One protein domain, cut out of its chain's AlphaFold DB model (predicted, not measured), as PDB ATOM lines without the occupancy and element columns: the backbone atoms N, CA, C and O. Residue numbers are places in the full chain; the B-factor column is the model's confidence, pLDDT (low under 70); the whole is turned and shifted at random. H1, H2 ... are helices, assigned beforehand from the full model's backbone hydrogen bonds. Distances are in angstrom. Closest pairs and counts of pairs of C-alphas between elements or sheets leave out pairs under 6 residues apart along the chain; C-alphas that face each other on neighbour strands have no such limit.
ATOM      1  N   ALA A  64     265.075 354.626 114.243       75.81
ATOM      2  CA  ALA A  64     263.625 354.610 114.378       75.81
ATOM      3  C   ALA A  64     263.115 353.299 115.002       75.81
ATOM      4  O   ALA A  64     262.236 353.345 115.863       75.81
ATOM      5  N   LEU A  65     263.684 352.142 114.633       76.81
ATOM      6  CA  LEU A  65     263.362 350.850 115.257       76.81
ATOM      7  C   LEU A  65     263.782 350.816 116.728       76.81
ATOM      8  O   LEU A  65     263.007 350.385 117.584       76.81
ATOM      9  N   MET A  66     264.978 351.320 117.030       76.62
ATOM     10  CA  MET A  66     265.477 351.411 118.403       76.62
ATOM     11  C   MET A  66     264.611 352.336 119.263       76.62
ATOM     12  O   MET A  66     264.246 351.970 120.379       76.62
ATOM     13  N   GLY A  67     264.219 353.496 118.727       80.25
ATOM     14  CA  GLY A  67     263.290 354.403 119.398       80.25
ATOM     15  C   GLY A  67     261.910 353.781 119.627       80.25
ATOM     16  O   GLY A  67     261.316 353.981 120.684       80.25
ATOM     17  N   ALA A  68     261.407 352.981 118.682       87.25
ATOM     18  CA  ALA A  68     260.131 352.286 118.839       87.25
ATOM     19  C   ALA A  68     260.173 351.231 119.959       87.25
ATOM     20  O   ALA A  68     259.244 351.164 120.766       87.25
ATOM     21  N   LEU A  69     261.254 350.448 120.051       83.38
ATOM     22  CA  LEU A  69     261.440 349.472 121.131       83.38
ATOM     23  C   LEU A  69     261.607 350.142 122.499       83.38
ATOM     24  O   LEU A  69     261.038 349.659 123.476       83.38
ATOM     25  N   ASP A  70     262.320 351.267 122.570       81.81
ATOM     26  CA  ASP A  70     262.465 352.048 123.803       81.81
ATOM     27  C   ASP A  70     261.127 352.621 124.289       81.81
ATOM     28  O   ASP A  70     260.754 352.455 125.452       81.81
ATOM     29  N   VAL A  71     260.334 353.209 123.388       90.56
ATOM     30  CA  VAL A  71     258.977 353.685 123.708       90.56
ATOM     31  C   VAL A  71     258.088 352.534 124.183       90.56
ATOM     32  O   VAL A  71     257.312 352.697 125.132       90.56
ATOM     33  N   TRP A  72     258.204 351.366 123.549       93.38
ATOM     34  CA  TRP A  72     257.461 350.176 123.946       93.38
ATOM     35  C   TRP A  72     257.872 349.695 125.348       93.38
ATOM     36  O   TRP A  72     256.997 349.509 126.199       93.38
ATOM     37  N   GLU A  73     259.176 349.563 125.630       89.00
ATOM     38  CA  GLU A  73     259.705 349.154 126.942       89.00
ATOM     39  C   GLU A  73     259.242 350.122 128.036       89.00
ATOM     40  O   GLU A  73     258.650 349.711 129.042       89.00
ATOM     41  N   ASN A  74     259.432 351.423 127.807       88.62
ATOM     42  CA  ASN A  74     259.100 352.474 128.761       88.62
ATOM     43  C   ASN A  74     257.604 352.552 129.074       88.62
ATOM     44  O   ASN A  74     257.226 352.966 130.174       88.62
ATOM     45  N   ARG A  75     256.746 352.121 128.148       93.62
ATOM     46  CA  ARG A  75     255.305 352.022 128.384       93.62
ATOM     47  C   ARG A  75     254.933 350.751 129.137       93.62
ATOM     48  O   ARG A  75     254.201 350.817 130.126       93.62
ATOM     49  N   TRP A  76     255.383 349.594 128.661       95.56
ATOM     50  CA  TRP A  76     254.812 348.318 129.088       95.56
ATOM     51  C   TRP A  76     255.510 347.697 130.289       95.56
ATOM     52  O   TRP A  76     254.828 347.052 131.088       95.56
ATOM     53  N   PHE A  77     256.807 347.938 130.498       93.06
ATOM     54  CA  PHE A  77     257.502 347.410 131.674       93.06
ATOM     55  C   PHE A  77     256.908 347.945 132.984       93.06
ATOM     56  O   PHE A  77     256.565 347.122 133.834       93.06
ATOM     57  N   PRO A  78     256.679 349.264 133.164       93.88
ATOM     58  CA  PRO A  78     256.083 349.772 134.400       93.88
ATOM     59  C   PRO A  78     254.666 349.242 134.652       93.88
ATOM     60  O   PRO A  78     254.324 348.893 135.782       93.88
ATOM     61  N   ILE A  79     253.837 349.145 133.604       94.31
ATOM     62  CA  ILE A  79     252.459 348.639 133.714       94.31
ATOM     63  C   ILE A  79     252.466 347.157 134.101       94.31
ATOM     64  O   ILE A  79     251.726 346.750 135.005       94.31
ATOM     65  N   ALA A  80     253.296 346.354 133.433       94.44
ATOM     66  CA  ALA A  80     253.398 344.928 133.696       94.44
ATOM     67  C   ALA A  80     253.976 344.660 135.089       94.44
ATOM     68  O   ALA A  80     253.383 343.899 135.854       94.44
ATOM     69  N   GLU A  81     255.067 345.332 135.464       92.06
ATOM     70  CA  GLU A  81     255.682 345.160 136.779       92.06
ATOM     71  C   GLU A  81     254.719 345.555 137.904       92.06
ATOM     72  O   GLU A  81     254.534 344.778 138.842       92.06
ATOM     73  N   ALA A  82     254.037 346.702 137.799       94.62
ATOM     74  CA  ALA A  82     253.069 347.135 138.809       94.62
ATOM     75  C   ALA A  82     251.884 346.161 138.931       94.62
ATOM     76  O   ALA A  82     251.462 345.817 140.038       94.62
ATOM     77  N   THR A  83     251.363 345.681 137.797       95.81
ATOM     78  CA  THR A  83     250.227 344.749 137.773       95.81
ATOM     79  C   THR A  83     250.597 343.407 138.396       95.81
ATOM     80  O   THR A  83     249.878 342.919 139.273       95.81
ATOM     81  N   LEU A  84     251.724 342.821 137.982       95.00
ATOM     82  CA  LEU A  84     252.168 341.525 138.485       95.00
ATOM     83  C   LEU A  84     252.606 341.618 139.950       95.00
ATOM     84  O   LEU A  84     252.253 340.745 140.734       95.00
ATOM     85  N   THR A  85     253.259 342.704 140.369       94.06
ATOM     86  CA  THR A  85     253.595 342.925 141.789       94.06
ATOM     87  C   THR A  85     252.346 342.905 142.671       94.06
ATOM     88  O   THR A  85     252.355 342.310 143.745       94.06
ATOM     89  N   ALA A  86     251.250 343.522 142.220       94.62
ATOM     90  CA  ALA A  86     250.029 343.620 143.013       94.62
ATOM     91  C   ALA A  86     249.163 342.350 142.992       94.62
ATOM     92  O   ALA A  86     248.401 342.122 143.933       94.62
ATOM     93  N   ARG A  87     249.190 341.572 141.902       93.12
ATOM     94  CA  ARG A  87     248.182 340.524 141.643       93.12
ATOM     95  C   ARG A  87     248.750 339.149 141.295       93.12
ATOM     96  O   ARG A  87     248.022 338.177 141.445       93.12
ATOM     97  N   ALA A  88     250.005 339.059 140.860       94.44
ATOM     98  CA  ALA A  88     250.670 337.803 140.510       94.44
ATOM     99  C   ALA A  88     252.194 337.861 140.793       94.44
ATOM    100  O   ALA A  88     252.999 337.857 139.855       94.44
ATOM    101  N   PRO A  89     252.628 337.925 142.071       93.75
ATOM    102  CA  PRO A  89     254.036 338.148 142.422       93.75
ATOM    103  C   PRO A  89     254.994 337.070 141.890       93.75
ATOM    104  O   PRO A  89     256.100 337.386 141.464       93.75
ATOM    105  N   ALA A  90     254.558 335.807 141.829       88.00
ATOM    106  CA  ALA A  90     255.358 334.726 141.249       88.00
ATOM    107  C   ALA A  90     255.629 334.943 139.748       88.00
ATOM    108  O   ALA A  90     256.752 334.745 139.281       88.00
ATOM    109  N   ALA A  91     254.628 335.419 139.000       92.00
ATOM    110  CA  ALA A  91     254.789 335.785 137.595       92.00
ATOM    111  C   ALA A  91     255.701 337.010 137.439       92.00
ATOM    112  O   ALA A  91     256.535 337.036 136.535       92.00
ATOM    113  N   ARG A  92     255.618 337.987 138.357       93.12
ATOM    114  CA  ARG A  92     256.551 339.126 138.401       93.12
ATOM    115  C   ARG A  92     257.994 338.647 138.530       93.12
ATOM    116  O   ARG A  92     258.840 339.054 137.740       93.12
ATOM    117  N   ASP A  93     258.274 337.781 139.500       83.75
ATOM    118  CA  ASP A  93     259.633 337.307 139.786       83.75
ATOM    119  C   ASP A  93     260.201 336.392 138.699       83.75
ATOM    120  O   ASP A  93     261.420 336.228 138.603       83.75
ATOM    121  N   LEU A  94     259.338 335.785 137.883       79.44
ATOM    122  CA  LEU A  94     259.734 335.018 136.709       79.44
ATOM    123  C   LEU A  94     260.047 335.951 135.535       79.44
ATOM    124  O   LEU A  94     261.161 335.912 135.010       79.44
ATOM    125  N   VAL A  95     259.105 336.821 135.167       83.00
ATOM    126  CA  VAL A  95     259.228 337.725 134.013       83.00
ATOM    127  C   VAL A  95     260.361 338.733 134.223       83.00
ATOM    128  O   VAL A  95     261.255 338.847 133.381       83.00
ATOM    129  N   PHE A  96     260.403 339.390 135.384       82.12
ATOM    130  CA  PHE A  96     261.355 340.465 135.681       82.12
ATOM    131  C   PHE A  96     262.659 339.996 136.346       82.12
ATOM    132  O   PHE A  96     263.451 340.805 136.834       82.12
ATOM    133  N   ARG A  97     262.944 338.687 136.363       74.25
ATOM    134  CA  ARG A  97     264.177 338.163 136.972       74.25
ATOM    135  C   ARG A  97     265.426 338.757 136.321       74.25
ATOM    136  O   ARG A  97     265.730 338.434 135.172       74.25
ATOM    137  N   ASN A  98     266.187 339.560 137.066       65.25
ATOM    138  CA  ASN A  98     267.359 340.283 136.551       65.25
ATOM    139  C   ASN A  98     267.048 341.105 135.287       65.25
ATOM    140  O   ASN A  98     267.916 341.268 134.433       65.25
ATOM    141  N   LEU A  99     265.803 341.559 135.150       68.88
ATOM    142  CA  LEU A  99     265.356 342.376 134.039       68.88
ATOM    143  C   LEU A  99     265.023 343.759 134.583       68.88
ATOM    144  O   LEU A  99     264.183 343.905 135.469       68.88
ATOM    145  N   SER A 100     265.696 344.765 134.053       68.56
ATOM    146  CA  SER A 100     265.402 346.169 134.298       68.56
ATOM    147  C   SER A 100     265.255 346.867 132.958       68.56
ATOM    148  O   SER A 100     265.703 346.339 131.941       68.56
ATOM    149  N   ARG A 101     264.665 348.062 132.974       69.44
ATOM    150  CA  ARG A 101     264.710 348.953 131.814       69.44
ATOM    151  C   ARG A 101     266.155 349.238 131.422       69.44
ATOM    152  O   ARG A 101     267.031 349.290 132.297       69.44
ATOM    153  N   THR A 102     266.389 349.396 130.131       61.50
ATOM    154  CA  THR A 102     267.725 349.621 129.576       61.50
ATOM    155  C   THR A 102     267.669 350.629 128.446       61.50
ATOM    156  O   THR A 102     266.668 350.733 127.757       61.50
ATOM    157  N   GLU A 103     268.762 351.358 128.244       52.66
ATOM    158  CA  GLU A 103     268.855 352.359 127.184       52.66
ATOM    159  C   GLU A 103     269.691 351.838 126.010       52.66
ATOM    160  O   GLU A 103     270.619 351.034 126.174       52.66
ATOM    161  N   GLY A 104     269.389 352.332 124.809       54.25
ATOM    162  CA  GLY A 104     270.159 352.027 123.606       54.25
ATOM    163  C   GLY A 104     270.065 350.552 123.184       54.25
ATOM    164  O   GLY A 104     269.034 349.915 123.395       54.25
ATOM    165  N   PRO A 105     271.118 349.971 122.573       53.88
ATOM    166  CA  PRO A 105     271.089 348.614 122.006       53.88
ATOM    167  C   PRO A 105     270.669 347.501 122.982       53.88
ATOM    168  O   PRO A 105     270.192 346.451 122.558       53.88
ATOM    169  N   ALA A 106     270.812 347.729 124.290       55.19
ATOM    170  CA  ALA A 106     270.399 346.784 125.322       55.19
ATOM    171  C   ALA A 106     268.873 346.566 125.375       55.19
ATOM    172  O   ALA A 106     268.443 345.492 125.806       55.19
ATOM    173  N   VAL A 107     268.073 347.509 124.858       69.44
ATOM    174  CA  VAL A 107     266.602 347.431 124.866       69.44
ATOM    175  C   VAL A 107     266.067 346.262 124.027       69.44
ATOM    176  O   VAL A 107     265.031 345.675 124.324       69.44
ATOM    177  N   VAL A 108     266.810 345.859 122.993       68.12
ATOM    178  CA  VAL A 108     266.480 344.690 122.162       68.12
ATOM    179  C   VAL A 108     266.522 343.417 123.010       68.12
ATOM    180  O   VAL A 108     265.643 342.559 122.927       68.12
ATOM    181  N   ILE A 109     267.536 343.313 123.875       66.50
ATOM    182  CA  ILE A 109     267.749 342.158 124.747       66.50
ATOM    183  C   ILE A 109     266.705 342.144 125.865       66.50
ATOM    184  O   ILE A 109     266.165 341.078 126.179       66.50
ATOM    185  N   SER A 110     266.403 343.298 126.464       68.94
ATOM    186  CA  SER A 110     265.429 343.382 127.553       68.94
ATOM    187  C   SER A 110     264.012 343.063 127.070       68.94
ATOM    188  O   SER A 110     263.348 342.211 127.668       68.94
ATOM    189  N   VAL A 111     263.570 343.658 125.957       77.06
ATOM    190  CA  VAL A 111     262.249 343.403 125.364       77.06
ATOM    191  C   VAL A 111     262.151 341.956 124.879       77.06
ATOM    192  O   VAL A 111     261.174 341.282 125.198       77.06
ATOM    193  N   GLY A 112     263.178 341.420 124.212       72.81
ATOM    194  CA  GLY A 112     263.200 340.010 123.803       72.81
ATOM    195  C   GLY A 112     263.074 339.048 124.989       72.81
ATOM    196  O   GLY A 112     262.226 338.154 124.984       72.81
ATOM    197  N   THR A 113     263.842 339.290 126.053       75.81
ATOM    198  CA  THR A 113     263.797 338.488 127.286       75.81
ATOM    199  C   THR A 113     262.436 338.583 127.985       75.81
ATOM    200  O   THR A 113     261.938 337.590 128.519       75.81
ATOM    201  N   PHE A 114     261.827 339.771 127.998       84.88
ATOM    202  CA  PHE A 114     260.491 339.977 128.552       84.88
ATOM    203  C   PHE A 114     259.446 339.137 127.813       84.88
ATOM    204  O   PHE A 114     258.690 338.409 128.457       84.88
ATOM    205  N   LEU A 115     259.423 339.208 126.478       85.75
ATOM    206  CA  LEU A 115     258.438 338.509 125.647       85.75
ATOM    207  C   LEU A 115     258.588 336.987 125.744       85.75
ATOM    208  O   LEU A 115     257.587 336.293 125.899       85.75
ATOM    209  N   GLU A 116     259.821 336.473 125.727       81.19
ATOM    210  CA  GLU A 116     260.096 335.040 125.898       81.19
ATOM    211  C   GLU A 116     259.525 334.521 127.226       81.19
ATOM    212  O   GLU A 116     258.839 333.499 127.276       81.19
ATOM    213  N   ARG A 117     259.772 335.247 128.321       84.88
ATOM    214  CA  ARG A 117     259.301 334.849 129.654       84.88
ATOM    215  C   ARG A 117     257.801 335.016 129.811       84.88
ATOM    216  O   ARG A 117     257.178 334.198 130.482       84.88
ATOM    217  N   LEU A 118     257.229 336.046 129.192       89.38
ATOM    218  CA  LEU A 118     255.787 336.256 129.145       89.38
ATOM    219  C   LEU A 118     255.089 335.085 128.440       89.38
ATOM    220  O   LEU A 118     254.069 334.606 128.923       89.38
ATOM    221  N   GLU A 119     255.661 334.589 127.342       88.62
ATOM    222  CA  GLU A 119     255.161 333.427 126.601       88.62
ATOM    223  C   GLU A 119     255.381 332.099 127.341       88.62
ATOM    224  O   GLU A 119     254.612 331.154 127.177       88.62
ATOM    225  N   ALA A 120     256.413 332.014 128.182       84.56
ATOM    226  CA  ALA A 120     256.669 330.836 129.002       84.56
ATOM    227  C   ALA A 120     255.715 330.710 130.202       84.56
ATOM    228  O   ALA A 120     255.535 329.599 130.695       84.56
ATOM    229  N   LEU A 121     255.086 331.803 130.658       89.88
ATOM    230  CA  LEU A 121     254.197 331.809 131.828       89.88
ATOM    231  C   LEU A 121     253.156 330.677 131.857       89.88
ATOM    232  O   LEU A 121     253.095 330.003 132.880       89.88
ATOM    233  N   PRO A 122     252.356 330.416 130.809       91.75
ATOM    234  CA  PRO A 122     251.312 329.390 130.865       91.75
ATOM    235  C   PRO A 122     251.841 327.949 130.815       91.75
ATOM    236  O   PRO A 122     251.092 327.001 131.046       91.75
ATOM    237  N   ARG A 123     253.132 327.746 130.520       88.88
ATOM    238  CA  ARG A 123     253.730 326.403 130.485       88.88
ATOM    239  C   ARG A 123     253.753 325.790 131.882       88.88
ATOM    240  O   ARG A 123     253.732 326.500 132.886       88.88
ATOM    241  N   ALA A 124     253.850 324.466 131.965       84.62
ATOM    242  CA  ALA A 124     253.988 323.795 133.252       84.62
ATOM    243  C   ALA A 124     255.248 324.274 133.997       84.62
ATOM    244  O   ALA A 124     256.249 324.658 133.388       84.62
ATOM    245  N   ALA A 125     255.238 324.191 135.331       79.06
ATOM    246  CA  ALA A 125     256.406 324.545 136.142       79.06
ATOM    247  C   ALA A 125     257.657 323.721 135.779       79.06
ATOM    248  O   ALA A 125     258.777 324.228 135.852       79.06
ATOM    249  N   ALA A 126     257.467 322.475 135.328       76.06
ATOM    250  CA  ALA A 126     258.535 321.617 134.811       76.06
ATOM    251  C   ALA A 126     259.229 322.203 133.563       76.06
ATOM    252  O   ALA A 126     260.425 321.983 133.374       76.06
ATOM    253  N   ASP A 127     258.507 323.008 132.778       74.38
ATOM    254  CA  ASP A 127     258.964 323.648 131.540       74.38
ATOM    255  C   ASP A 127     259.316 325.135 131.740       74.38
ATOM    256  O   ASP A 127     259.489 325.886 130.777       74.38
ATOM    257  N   GLY A 128     259.429 325.572 133.000       71.38
ATOM    258  CA  GLY A 128     259.815 326.935 133.360       71.38
ATOM    259  C   GLY A 128     258.682 327.962 133.341       71.38
ATOM    260  O   GLY A 128     258.984 329.153 133.353       71.38
ATOM    261  N   GLY A 129     257.418 327.526 133.321       85.12
ATOM    262  CA  GLY A 129     256.241 328.385 133.480       85.12
ATOM    263  C   GLY A 129     255.592 328.290 134.866       85.12
ATOM    264  O   GLY A 129     256.224 327.894 135.846       85.12
ATOM    265  N   LEU A 130     254.321 328.677 134.951       89.81
ATOM    266  CA  LEU A 130     253.484 328.692 136.156       89.81
ATOM    267  C   LEU A 130     252.117 328.014 135.941       89.81
ATOM    268  O   LEU A 130     251.269 328.058 136.826       89.81
ATOM    269  N   GLY A 131     251.887 327.375 134.791       92.88
ATOM    270  CA  GLY A 131     250.624 326.713 134.466       92.88
ATOM    271  C   GLY A 131     249.443 327.684 134.496       92.88
ATOM    272  O   GLY A 131     249.521 328.786 133.954       92.88
ATOM    273  N   GLU A 132     248.364 327.296 135.178       94.12
ATOM    274  CA  GLU A 132     247.128 328.087 135.295       94.12
ATOM    275  C   GLU A 132     247.344 329.475 135.930       94.12
ATOM    276  O   GLU A 132     246.716 330.455 135.518       94.12
ATOM    277  N   ASP A 133     248.278 329.597 136.882       89.88
ATOM    278  CA  ASP A 133     248.641 330.889 137.482       89.88
ATOM    279  C   ASP A 133     249.321 331.809 136.456       89.88
ATOM    280  O   ASP A 133     249.149 333.032 136.475       89.88
ATOM    281  N   GLY A 134     250.087 331.221 135.535       92.19
ATOM    282  CA  GLY A 134     250.719 331.928 134.429       92.19
ATOM    283  C   GLY A 134     249.721 332.392 133.372       92.19
ATOM    284  O   GLY A 134     249.812 333.533 132.915       92.19
ATOM    285  N   GLU A 135     248.738 331.555 133.044       94.62
ATOM    286  CA  GLU A 135     247.618 331.914 132.163       94.62
ATOM    287  C   GLU A 135     246.827 333.092 132.753       94.62
ATOM    288  O   GLU A 135     246.661 334.136 132.119       94.62
ATOM    289  N   SER A 136     246.471 332.998 134.038       95.19
ATOM    290  CA  SER A 136     245.771 334.058 134.772       95.19
ATOM    291  C   SER A 136     246.557 335.375 134.798       95.19
ATOM    292  O   SER A 136     245.982 336.467 134.693       95.19
ATOM    293  N   ALA A 137     247.887 335.301 134.918       94.69
ATOM    294  CA  ALA A 137     248.763 336.466 134.844       94.69
ATOM    295  C   ALA A 137     248.771 337.100 133.440       94.69
ATOM    296  O   ALA A 137     248.723 338.331 133.335       94.69
ATOM    297  N   ARG A 138     248.769 336.297 132.366       94.88
ATOM    298  CA  ARG A 138     248.650 336.810 130.990       94.88
ATOM    299  C   ARG A 138     247.305 337.481 130.748       94.88
ATOM    300  O   ARG A 138     247.283 338.598 130.232       94.88
ATOM    301  N   GLU A 139     246.205 336.887 131.201       96.12
ATOM    302  CA  GLU A 139     244.882 337.511 131.107       96.12
ATOM    303  C   GLU A 139     244.811 338.843 131.866       96.12
ATOM    304  O   GLU A 139     244.219 339.821 131.397       96.12
ATOM    305  N   LEU A 140     245.425 338.915 133.054       95.56
ATOM    306  CA  LEU A 140     245.517 340.158 133.820       95.56
ATOM    307  C   LEU A 140     246.240 341.256 133.038       95.56
ATOM    308  O   LEU A 140     245.759 342.390 133.027       95.56
ATOM    309  N   LEU A 141     247.354 340.928 132.386       95.12
ATOM    310  CA  LEU A 141     248.123 341.868 131.570       95.12
ATOM    311  C   LEU A 141     247.371 342.283 130.298       95.12
ATOM    312  O   LEU A 141     247.330 343.475 129.983       95.12
ATOM    313  N   ALA A 142     246.683 341.350 129.638       96.00
ATOM    314  CA  ALA A 142     245.822 341.644 128.494       96.00
ATOM    315  C   ALA A 142     244.703 342.633 128.871       96.00
ATOM    316  O   ALA A 142     244.490 343.629 128.180       96.00
ATOM    317  N   ARG A 143     244.076 342.466 130.047       95.62
ATOM    318  CA  ARG A 143     243.105 343.433 130.606       95.62
ATOM    319  C   ARG A 143     243.702 344.803 130.951       95.62
ATOM    320  O   ARG A 143     242.954 345.721 131.292       95.62
ATOM    321  N   ARG A 144     245.027 344.957 130.952       96.19
ATOM    322  CA  ARG A 144     245.732 346.245 131.112       96.19
ATOM    323  C   ARG A 144     246.236 346.806 129.785       96.19
ATOM    324  O   ARG A 144     246.884 347.848 129.780       96.19
ATOM    325  N   GLY A 145     245.891 346.155 128.677       94.50
ATOM    326  CA  GLY A 145     246.208 346.587 127.323       94.50
ATOM    327  C   GLY A 145     247.423 345.898 126.710       94.50
ATOM    328  O   GLY A 145     247.679 346.135 125.538       94.50
ATOM    329  N   LEU A 146     248.144 345.036 127.440       94.81
ATOM    330  CA  LEU A 146     249.223 344.219 126.874       94.81
ATOM    331  C   LEU A 146     248.618 342.977 126.194       94.81
ATOM    332  O   LEU A 146     248.745 341.857 126.688       94.81
ATOM    333  N   THR A 147     247.853 343.209 125.125       95.69
ATOM    334  CA  THR A 147     247.168 342.163 124.352       95.69
ATOM    335  C   THR A 147     248.144 341.400 123.456       95.69
ATOM    336  O   THR A 147     249.302 341.794 123.311       95.69
TER     337      THR A 147
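Overview. This is residues 64 to 147 of the 250 residues of an uncharacterized protein of Myxococcales bacterium (UniProt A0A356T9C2). The long helix H1 and helix H3 make a V, touching near their first turns; at its open end H2 folds back from the last turns of H1 toward H3, and H4 packs on those last turns too. The 84 printed residues include four named helices, in the order H1, H2, H3, H4, and no named strand; the class is all helix. The whole is compact, with a radius of gyration of the C-alphas of 12.5 A, and only just elongated, with spans of 37 by 25 by 18 A.

Arrangement. H1, residues 64 to 87, and H2, residues 89 to 95, form a helical hairpin at a shallow tilt of 23 degrees; residues 81 to 85 of H1 touch H2, the closest C-alphas being those of Leu 84 and Arg 92, 5.0 A apart. H3, residues 106 to 120, touches residues 66 to 73 of H1 with its residues 107 to 111, at a steep tilt of 44 degrees, the same way; the closest C-alphas, of Asp 70 and Val 107, are 6.3 A apart. Residues 114 to 118 of H3 touch H2, closest at the C-alphas of Val 95 and Arg 117, 5.2 A. H4, residues 132 to 142, touches residues 80 to 87 of H1 at a steep tilt of 55 degrees, opposite ways, closest at the C-alphas of Ala 80 and Leu 141, 6.5 A. Every O i to N i+4 pair is within hydrogen-bond range in H2, H3 and H4, and 18 of 20 are in H1.

Along the chain. H1 begins at C-alpha 64 (263.625, 354.610, 114.378) and is 34.4 A long; H2 is 9.9 A, H3 21.4 A and H4 15.2 A. H4 ends at C-alpha 142 (245.822, 341.644, 128.494).

Size, cuts and confidence. The C-alphas farthest apart, of Ala 64 and Ala 126, are 39.1 A apart. The printed part has no cut; the link from H3 to H4 is long. Residues 98 to 110 of the model have pLDDT under 70.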